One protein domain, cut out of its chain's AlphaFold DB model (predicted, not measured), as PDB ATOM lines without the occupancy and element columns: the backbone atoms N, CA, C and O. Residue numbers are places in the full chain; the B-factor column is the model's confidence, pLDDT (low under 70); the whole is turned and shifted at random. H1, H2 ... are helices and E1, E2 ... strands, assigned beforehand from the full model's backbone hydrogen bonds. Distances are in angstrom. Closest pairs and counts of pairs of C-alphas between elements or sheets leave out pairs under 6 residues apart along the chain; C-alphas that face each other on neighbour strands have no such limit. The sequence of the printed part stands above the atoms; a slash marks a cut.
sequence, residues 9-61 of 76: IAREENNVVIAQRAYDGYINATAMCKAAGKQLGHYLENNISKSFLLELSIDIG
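AT A GLANCE: This is residues 9 to 61 of the 76 residues of the protein "KilA" of Xenorhabdus hominickii (UniProt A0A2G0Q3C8). The model is a flat, open U: one arm is a two-stranded hairpin, E1 and E2, with the short helix H1 packed on E2, and the other arm is the longer helix H3, most of which stands free. The short helix H2 lies in the base of the U between H1 and H3, and the space between the arms is empty. The printed part has 53 residues, with two named strands and three named helices in the order E1, E2, H1, H2, H3; the sheet has the order E1 - E2, antiparallel, and the class is mixed, helices and strands. The whole is loose, with a radius of gyration of the C-alphas of 12.5 A, and spans 31 by 26 by 12 A.

IN THESE COORDINATES: Find C-alpha 9 at (9.325, 22.022, 102.252); from there strand E1 runs through residues 9 to 13, 13.1 A from first to last C-alpha. Strand E2 follows at residues 16 to 21, 16.2 A long. Look next at residues 29 to 35 for helix H1, 9.8 A long, which begins with C-alpha 29 at (2.529, 32.574, 95.908). Helix H2 takes residues 40 to 43, 5.4 A. Helix H3 runs from residue 47 to residue 59, 18.5 A, and ends with C-alpha 59 at (12.100, 46.859, 104.273).

HOW THE PARTS SIT: Start with E1 and E2, an antiparallel hairpin whose directions stand at 152 degrees. Here you find N 11 and O 18 at 3.0 A and N 18 and O 11 at 2.7 A, within hydrogen-bond range. Go on to H1, which has 8 pairs of C-alphas within 8 A of E2; the closest are those of Ile 18 and Ala 31, 5.4 A apart. With E1 it has 1 such pair, the C-alphas of Glu 13 and Ala 35, 5.9 A apart. H1 and H2 only just touch, with 3 pairs of C-alphas within 8 A, the closest those of Cys 33 and Leu 40 at 5.8 A. H2 and H3 are close but not clearly touching; their closest C-alphas, of Tyr 43 and Ser 49, are 6.0 A apart. H3 is apart from E1, E2 and H1. In H1 and H3 every O i to N i+4 pair is within hydrogen-bond range; H2 is too short for such a pair, and its one O i to N i+3 pair is within range.

THE WHOLE: The two C-alphas farthest apart are those of Ile 9 and Asn 47, at 32.1 A. Residues 45 to 52, of which 47 to 52 belong to H3, and residues 54 to 61, of which 54 to 59 belong to H3, stand free. The printed part has no cut and no long link. Its mean pLDDT is 83.1, and residues 43 and 61 are under 70.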
ATOM      1  N   ILE A   9      10.007  22.112 100.966       91.25
ATOM      2  CA  ILE A   9       9.325  22.022 102.252       91.25
ATOM      3  C   ILE A   9       7.837  22.223 101.974       91.25
ATOM      4  O   ILE A   9       7.422  23.297 101.529       91.25
ATOM      5  N   ALA A  10       7.034  21.189 102.214       91.75
ATOM      6  CA  ALA A  10       5.585  21.272 102.104       91.75
ATOM      7  C   ALA A  10       4.991  21.824 103.406       91.75
ATOM      8  O   ALA A  10       5.276  21.317 104.491       91.75
ATOM      9  N   ARG A  11       4.158  22.859 103.290       91.94
ATOM     10  CA  ARG A  11       3.293  23.358 104.366       91.94
ATOM     11  C   ARG A  11       1.844  23.226 103.928       91.94
ATOM     12  O   ARG A  11       1.567  23.393 102.747       91.94
ATOM     13  N   GLU A  12       0.935  22.942 104.845       92.88
ATOM     14  CA  GLU A  12      -0.488  22.824 104.538       92.88
ATOM     15  C   GLU A  12      -1.271  23.883 105.303       92.88
ATOM     16  O   GLU A  12      -1.178  23.963 106.522       92.88
ATOM     17  N   GLU A  13      -2.032  24.692 104.573       90.44
ATOM     18  CA  GLU A  13      -2.872  25.750 105.130       90.44
ATOM     19  C   GLU A  13      -4.222  25.717 104.415       90.44
ATOM     20  O   GLU A  13      -4.269  25.723 103.183       90.44
ATOM     21  N   ASN A  14      -5.329  25.675 105.160       90.69
ATOM     22  CA  ASN A  14      -6.690  25.617 104.603       90.69
ATOM     23  C   ASN A  14      -6.874  24.543 103.503       90.69
ATOM     24  O   ASN A  14      -7.507  24.802 102.479       90.69
ATOM     25  N   ASN A  15      -6.321  23.339 103.706       91.25
ATOM     26  CA  ASN A  15      -6.301  22.227 102.737       91.25
ATOM     27  C   ASN A  15      -5.579  22.546 101.410       91.25
ATOM     28  O   ASN A  15      -5.845  21.923 100.378       91.25
ATOM     29  N   VAL A  16      -4.671  23.525 101.405       91.81
ATOM     30  CA  VAL A  16      -3.813  23.846 100.262       91.81
ATOM     31  C   VAL A  16      -2.358  23.617 100.643       91.81
ATOM     32  O   VAL A  16      -1.852  24.190 101.606       91.81
ATOM     33  N   VAL A  17      -1.660  22.811  99.842       92.88
ATOM     34  CA  VAL A  17      -0.220  22.600 100.003       92.88
ATOM     35  C   VAL A  17       0.543  23.776  99.402       92.88
ATOM     36  O   VAL A  17       0.493  24.039  98.198       92.88
ATOM     37  N   ILE A  18       1.283  24.471 100.255       92.00
ATOM     38  CA  ILE A  18       2.174  25.571  99.927       92.00
ATOM     39  C   ILE A  18       3.609  25.039  99.954       92.00
ATOM     40  O   ILE A  18       4.162  24.730 101.008       92.00
ATOM     41  N   ALA A  19       4.224  24.934  98.777       90.75
ATOM     42  CA  ALA A  19       5.619  24.533  98.643       90.75
ATOM     43  C   ALA A  19       6.560  25.728  98.856       90.75
ATOM     44  O   ALA A  19       6.396  26.774  98.217       90.75
ATOM     45  N   GLN A  20       7.560  25.545  99.716       89.19
ATOM     46  CA  GLN A  20       8.696  26.445  99.884       89.19
ATOM     47  C   GLN A  20       9.979  25.758  99.413       89.19
ATOM     48  O   GLN A  20      10.252  24.621  99.790       89.19
ATOM     49  N   ARG A  21      10.804  26.452  98.634       88.94
ATOM     50  CA  ARG A  21      12.140  25.985  98.266       88.94
ATOM     51  C   ARG A  21      13.063  26.072  99.479       88.94
ATOM     52  O   ARG A  21      13.210  27.137 100.074       88.94
ATOM     53  N   ALA A  22      13.685  24.954  99.849       86.88
ATOM     54  CA  ALA A  22      14.478  24.858 101.075       86.88
ATOM     55  C   ALA A  22      15.756  25.714 101.047       86.88
ATOM     56  O   ALA A  22      16.254  26.101 102.096       86.88
ATOM     57  N   TYR A  23      16.287  25.997  99.854       85.88
ATOM     58  CA  TYR A  23      17.579  26.665  99.685       85.88
ATOM     59  C   TYR A  23      17.540  28.173  99.967       85.88
ATOM     60  O   TYR A  23      18.428  28.701 100.625       85.88
ATOM     61  N   ASP A  24      16.519  28.870  99.472       80.50
ATOM     62  CA  ASP A  24      16.415  30.336  99.515       80.50
ATOM     63  C   ASP A  24      15.069  30.830 100.061       80.50
ATOM     64  O   ASP A  24      14.802  32.029 100.094       80.50
ATOM     65  N   GLY A  25      14.203  29.911 100.489       83.12
ATOM     66  CA  GLY A  25      12.948  30.236 101.151       83.12
ATOM     67  C   GLY A  25      11.837  30.732 100.227       83.12
ATOM     68  O   GLY A  25      10.778  31.092 100.742       83.12
ATOM     69  N   TYR A  26      12.012  30.719  98.899       85.56
ATOM     70  CA  TYR A  26      10.960  31.127  97.956       85.56
ATOM     71  C   TYR A  26       9.710  30.251  98.085       85.56
ATOM     72  O   TYR A  26       9.808  29.030  98.194       85.56
ATOM     73  N   ILE A  27       8.526  30.867  98.041       88.12
ATOM     74  CA  ILE A  27       7.237  30.199  98.271       88.12
ATOM     75  C   ILE A  27       6.350  30.282  97.025       88.12
ATOM     76  O   ILE A  27       6.333  31.295  96.325       88.12
ATOM     77  N   ASN A  28       5.554  29.240  96.770       88.56
ATOM     78  CA  ASN A  28       4.504  29.276  95.754       88.56
ATOM     79  C   ASN A  28       3.386  30.271  96.140       88.56
ATOM     80  O   ASN A  28       2.442  29.932  96.859       88.56
ATOM     81  N   ALA A  29       3.482  31.501  95.629       85.75
ATOM     82  CA  ALA A  29       2.529  32.574  95.908       85.75
ATOM     83  C   ALA A  29       1.093  32.235  95.474       85.75
ATOM     84  O   ALA A  29       0.139  32.607  96.150       85.75
ATOM     85  N   THR A  30       0.903  31.491  94.379       88.06
ATOM     86  CA  THR A  30      -0.440  31.100  93.926       88.06
ATOM     87  C   THR A  30      -1.116  30.152  94.913       88.06
ATOM     88  O   THR A  30      -2.298  30.331  95.205       88.06
ATOM     89  N   ALA A  31      -0.384  29.164  95.437       87.94
ATOM     90  CA  ALA A  31      -0.893  28.260  96.465       87.94
ATOM     91  C   ALA A  31      -1.242  29.026  97.749       87.94
ATOM     92  O   ALA A  31      -2.324  28.841  98.299       87.94
ATOM     93  N   MET A  32      -0.385  29.966  98.157       89.62
ATOM     94  CA  MET A  32      -0.638  30.839  99.305       89.62
ATOM     95  C   MET A  32      -1.902  31.694  99.125       89.62
ATOM     96  O   MET A  32      -2.751  31.731 100.012       89.62
ATOM     97  N   CYS A  33      -2.082  32.343  97.971       87.94
ATOM     98  CA  CYS A  33      -3.289  33.130  97.713       87.94
ATOM     99  C   CYS A  33      -4.552  32.254  97.737       87.94
ATOM    100  O   CYS A  33      -5.557  32.647  98.332       87.94
ATOM    101  N   LYS A  34      -4.492  31.049  97.149       89.06
ATOM    102  CA  LYS A  34      -5.603  30.085  97.180       89.06
ATOM    103  C   LYS A  34      -5.955  29.663  98.605       89.06
ATOM    104  O   LYS A  34      -7.139  29.636  98.924       89.06
ATOM    105  N   ALA A  35      -4.957  29.408  99.452       90.50
ATOM    106  CA  ALA A  35      -5.170  29.127 100.872       90.50
ATOM    107  C   ALA A  35      -5.912  30.283 101.572       90.50
ATOM    108  O   ALA A  35      -6.784  30.050 102.401       90.50
ATOM    109  N   ALA A  36      -5.642  31.533 101.181       88.19
ATOM    110  CA  ALA A  36      -6.350  32.723 101.666       88.19
ATOM    111  C   ALA A  36      -7.710  32.992 100.977       88.19
ATOM    112  O   ALA A  36      -8.331  34.031 101.218       88.19
ATOM    113  N   GLY A  37      -8.173  32.108 100.086       89.19
ATOM    114  CA  GLY A  37      -9.432  32.269  99.349       89.19
ATOM    115  C   GLY A  37      -9.427  33.400  98.311       89.19
ATOM    116  O   GLY A  37     -10.491  33.870  97.904       89.19
ATOM    117  N   LYS A  38      -8.251  33.875  97.878       85.75
ATOM    118  CA  LYS A  38      -8.102  34.975  96.907       85.75
ATOM    119  C   LYS A  38      -7.167  34.579  95.762       85.75
ATOM    120  O   LYS A  38      -6.363  33.662  95.867       85.75
ATOM    121  N   GLN A  39      -7.251  35.281  94.636       84.75
ATOM    122  CA  GLN A  39      -6.264  35.153  93.562       84.75
ATOM    123  C   GLN A  39      -5.160  36.195  93.752       84.75
ATOM    124  O   GLN A  39      -5.429  37.277  94.272       84.75
ATOM    125  N   LEU A  40      -3.941  35.911  93.281       79.88
ATOM    126  CA  LEU A  40      -2.841  36.886  93.314       79.88
ATOM    127  C   LEU A  40      -3.239  38.202  92.624       79.88
ATOM    128  O   LEU A  40      -2.943  39.280  93.129       79.88
ATOM    129  N   GLY A  41      -4.002  38.116  91.529       77.88
ATOM    130  CA  GLY A  41      -4.546  39.280  90.827       77.88
ATOM    131  C   GLY A  41      -5.378  40.212  91.714       77.88
ATOM    132  O   GLY A  41      -5.252  41.419  91.576       77.88
ATOM    133  N   HIS A  42      -6.134  39.687  92.688       79.12
ATOM    134  CA  HIS A  42      -6.929  40.519  93.604       79.12
ATOM    135  C   HIS A  42      -6.045  41.372  94.531       79.12
ATOM    136  O   HIS A  42      -6.419  42.486  94.888       79.12
ATOM    137  N   TYR A  43      -4.862  40.877  94.910       69.19
ATOM    138  CA  TYR A  43      -3.884  41.656  95.682       69.19
ATOM    139  C   TYR A  43      -3.172  42.705  94.821       69.19
ATOM    140  O   TYR A  43      -2.726  43.727  95.333       69.19
ATOM    141  N   LEU A  44      -3.082  42.468  93.513       73.06
ATOM    142  CA  LEU A  44      -2.459  43.373  92.549       73.06
ATOM    143  C   LEU A  44      -3.456  44.348  91.907       73.06
ATOM    144  O   LEU A  44      -3.057  45.169  91.088       73.06
ATOM    145  N   GLU A  45      -4.740  44.278  92.239       78.25
ATOM    146  CA  GLU A  45      -5.758  45.174  91.688       78.25
ATOM    147  C   GLU A  45      -5.829  46.493  92.469       78.25
ATOM    148  O   GLU A  45      -5.934  47.569  91.882       78.25
ATOM    149  N   ASN A  46      -5.682  46.434  93.795       74.88
ATOM    150  CA  ASN A  46      -5.757  47.605  94.659       74.88
ATOM    151  C   ASN A  46      -4.408  48.347  94.723       74.88
ATOM    152  O   ASN A  46      -3.387  47.780  95.115       74.88
ATOM    153  N   ASN A  47      -4.408  49.643  94.395       71.50
ATOM    154  CA  ASN A  47      -3.215  50.493  94.487       71.50
ATOM    155  C   ASN A  47      -2.631  50.548  95.906       71.50
ATOM    156  O   ASN A  47      -1.415  50.582  96.049       71.50
ATOM    157  N   ILE A  48      -3.466  50.471  96.947       76.75
ATOM    158  CA  ILE A  48      -3.005  50.429  98.343       76.75
ATOM    159  C   ILE A  48      -2.210  49.145  98.604       76.75
ATOM    160  O   ILE A  48      -1.152  49.185  99.227       76.75
ATOM    161  N   SER A  49      -2.678  48.007  98.087       72.38
ATOM    162  CA  SER A  49      -1.979  46.726  98.222       72.38
ATOM    163  C   SER A  49      -0.653  46.719  97.460       72.38
ATOM    164  O   SER A  49       0.328  46.191  97.974       72.38
ATOM    165  N   LYS A  50      -0.575  47.366  96.290       74.19
ATOM    166  CA  LYS A  50       0.699  47.553  95.571       74.19
ATOM    167  C   LYS A  50       1.686  48.401  96.363       74.19
ATOM    168  O   LYS A  50       2.840  48.004  96.476       74.19
ATOM    169  N   SER A  51       1.236  49.534  96.903       77.56
ATOM    170  CA  SER A  51       2.085  50.406  97.719       77.56
ATOM    171  C   SER A  51       2.580  49.675  98.962       77.56
ATOM    172  O   SER A  51       3.766  49.714  99.250       77.56
ATOM    173  N   PHE A  52       1.714  48.923  99.646       78.38
ATOM    174  CA  PHE A  52       2.122  48.112 100.794       78.38
ATOM    175  C   PHE A  52       3.179  47.063 100.427       78.38
ATOM    176  O   PHE A  52       4.186  46.940 101.115       78.38
ATOM    177  N   LEU A  53       2.978  46.324  99.330       75.56
ATOM    178  CA  LEU A  53       3.945  45.325  98.866       75.56
ATOM    179  C   LEU A  53       5.277  45.960  98.446       75.56
ATOM    180  O   LEU A  53       6.323  45.350  98.643       75.56
ATOM    181  N   LEU A  54       5.244  47.176  97.893       79.00
ATOM    182  CA  LEU A  54       6.442  47.939  97.555       79.00
ATOM    183  C   LEU A  54       7.213  48.345  98.814       79.00
ATOM    184  O   LEU A  54       8.394  48.023  98.913       79.00
ATOM    185  N   GLU A  55       6.554  48.975  99.785       79.94
ATOM    186  CA  GLU A  55       7.193  49.361 101.051       79.94
ATOM    187  C   GLU A  55       7.746  48.138 101.794       79.94
ATOM    188  O   GLU A  55       8.889  48.142 102.247       79.94
ATOM    189  N   LEU A  56       6.984  47.038 101.829       78.75
ATOM    190  CA  LEU A  56       7.439  45.782 102.421       78.75
ATOM    191  C   LEU A  56       8.679  45.234 101.700       78.75
ATOM    192  O   LEU A  56       9.595  44.744 102.351       78.75
ATOM    193  N   SER A  57       8.732  45.330 100.367       73.44
ATOM    194  CA  SER A  57       9.883  44.865  99.583       73.44
ATOM    195  C   SER A  57      11.164  45.662  99.859       73.44
ATOM    196  O   SER A  57      12.255  45.089  99.805       73.44
ATOM    197  N   ILE A  58      11.023  46.955 100.172       75.62
ATOM    198  CA  ILE A  58      12.123  47.848 100.551       75.62
ATOM    199  C   ILE A  58      12.650  47.452 101.933       75.62
ATOM    200  O   ILE A  58      13.860  47.298 102.096       75.62
ATOM    201  N   ASP A  59      11.751  47.230 102.895       75.44
ATOM    202  CA  ASP A  59      12.100  46.859 104.273       75.44
ATOM    203  C   ASP A  59      12.820  45.502 104.357       75.44
ATOM    204  O   ASP A  59      13.857  45.375 105.006       75.44
ATOM    205  N   ILE A  60      12.350  44.496 103.610       74.56
ATOM    206  CA  ILE A  60      12.976  43.158 103.573       74.56
ATOM    207  C   ILE A  60      14.248  43.093 102.706       74.56
ATOM    208  O   ILE A  60      14.835  42.020 102.553       74.56
ATOM    209  N   GLY A  61      14.683  44.210 102.112       57.81
ATOM    210  CA  GLY A  61      15.918  44.289 101.325       57.81
ATOM    211  C   GLY A  61      15.850  43.664  99.925       57.81
ATOM    212  O   GLY A  61      16.873  43.579  99.241       57.81
TER     213      GLY A  61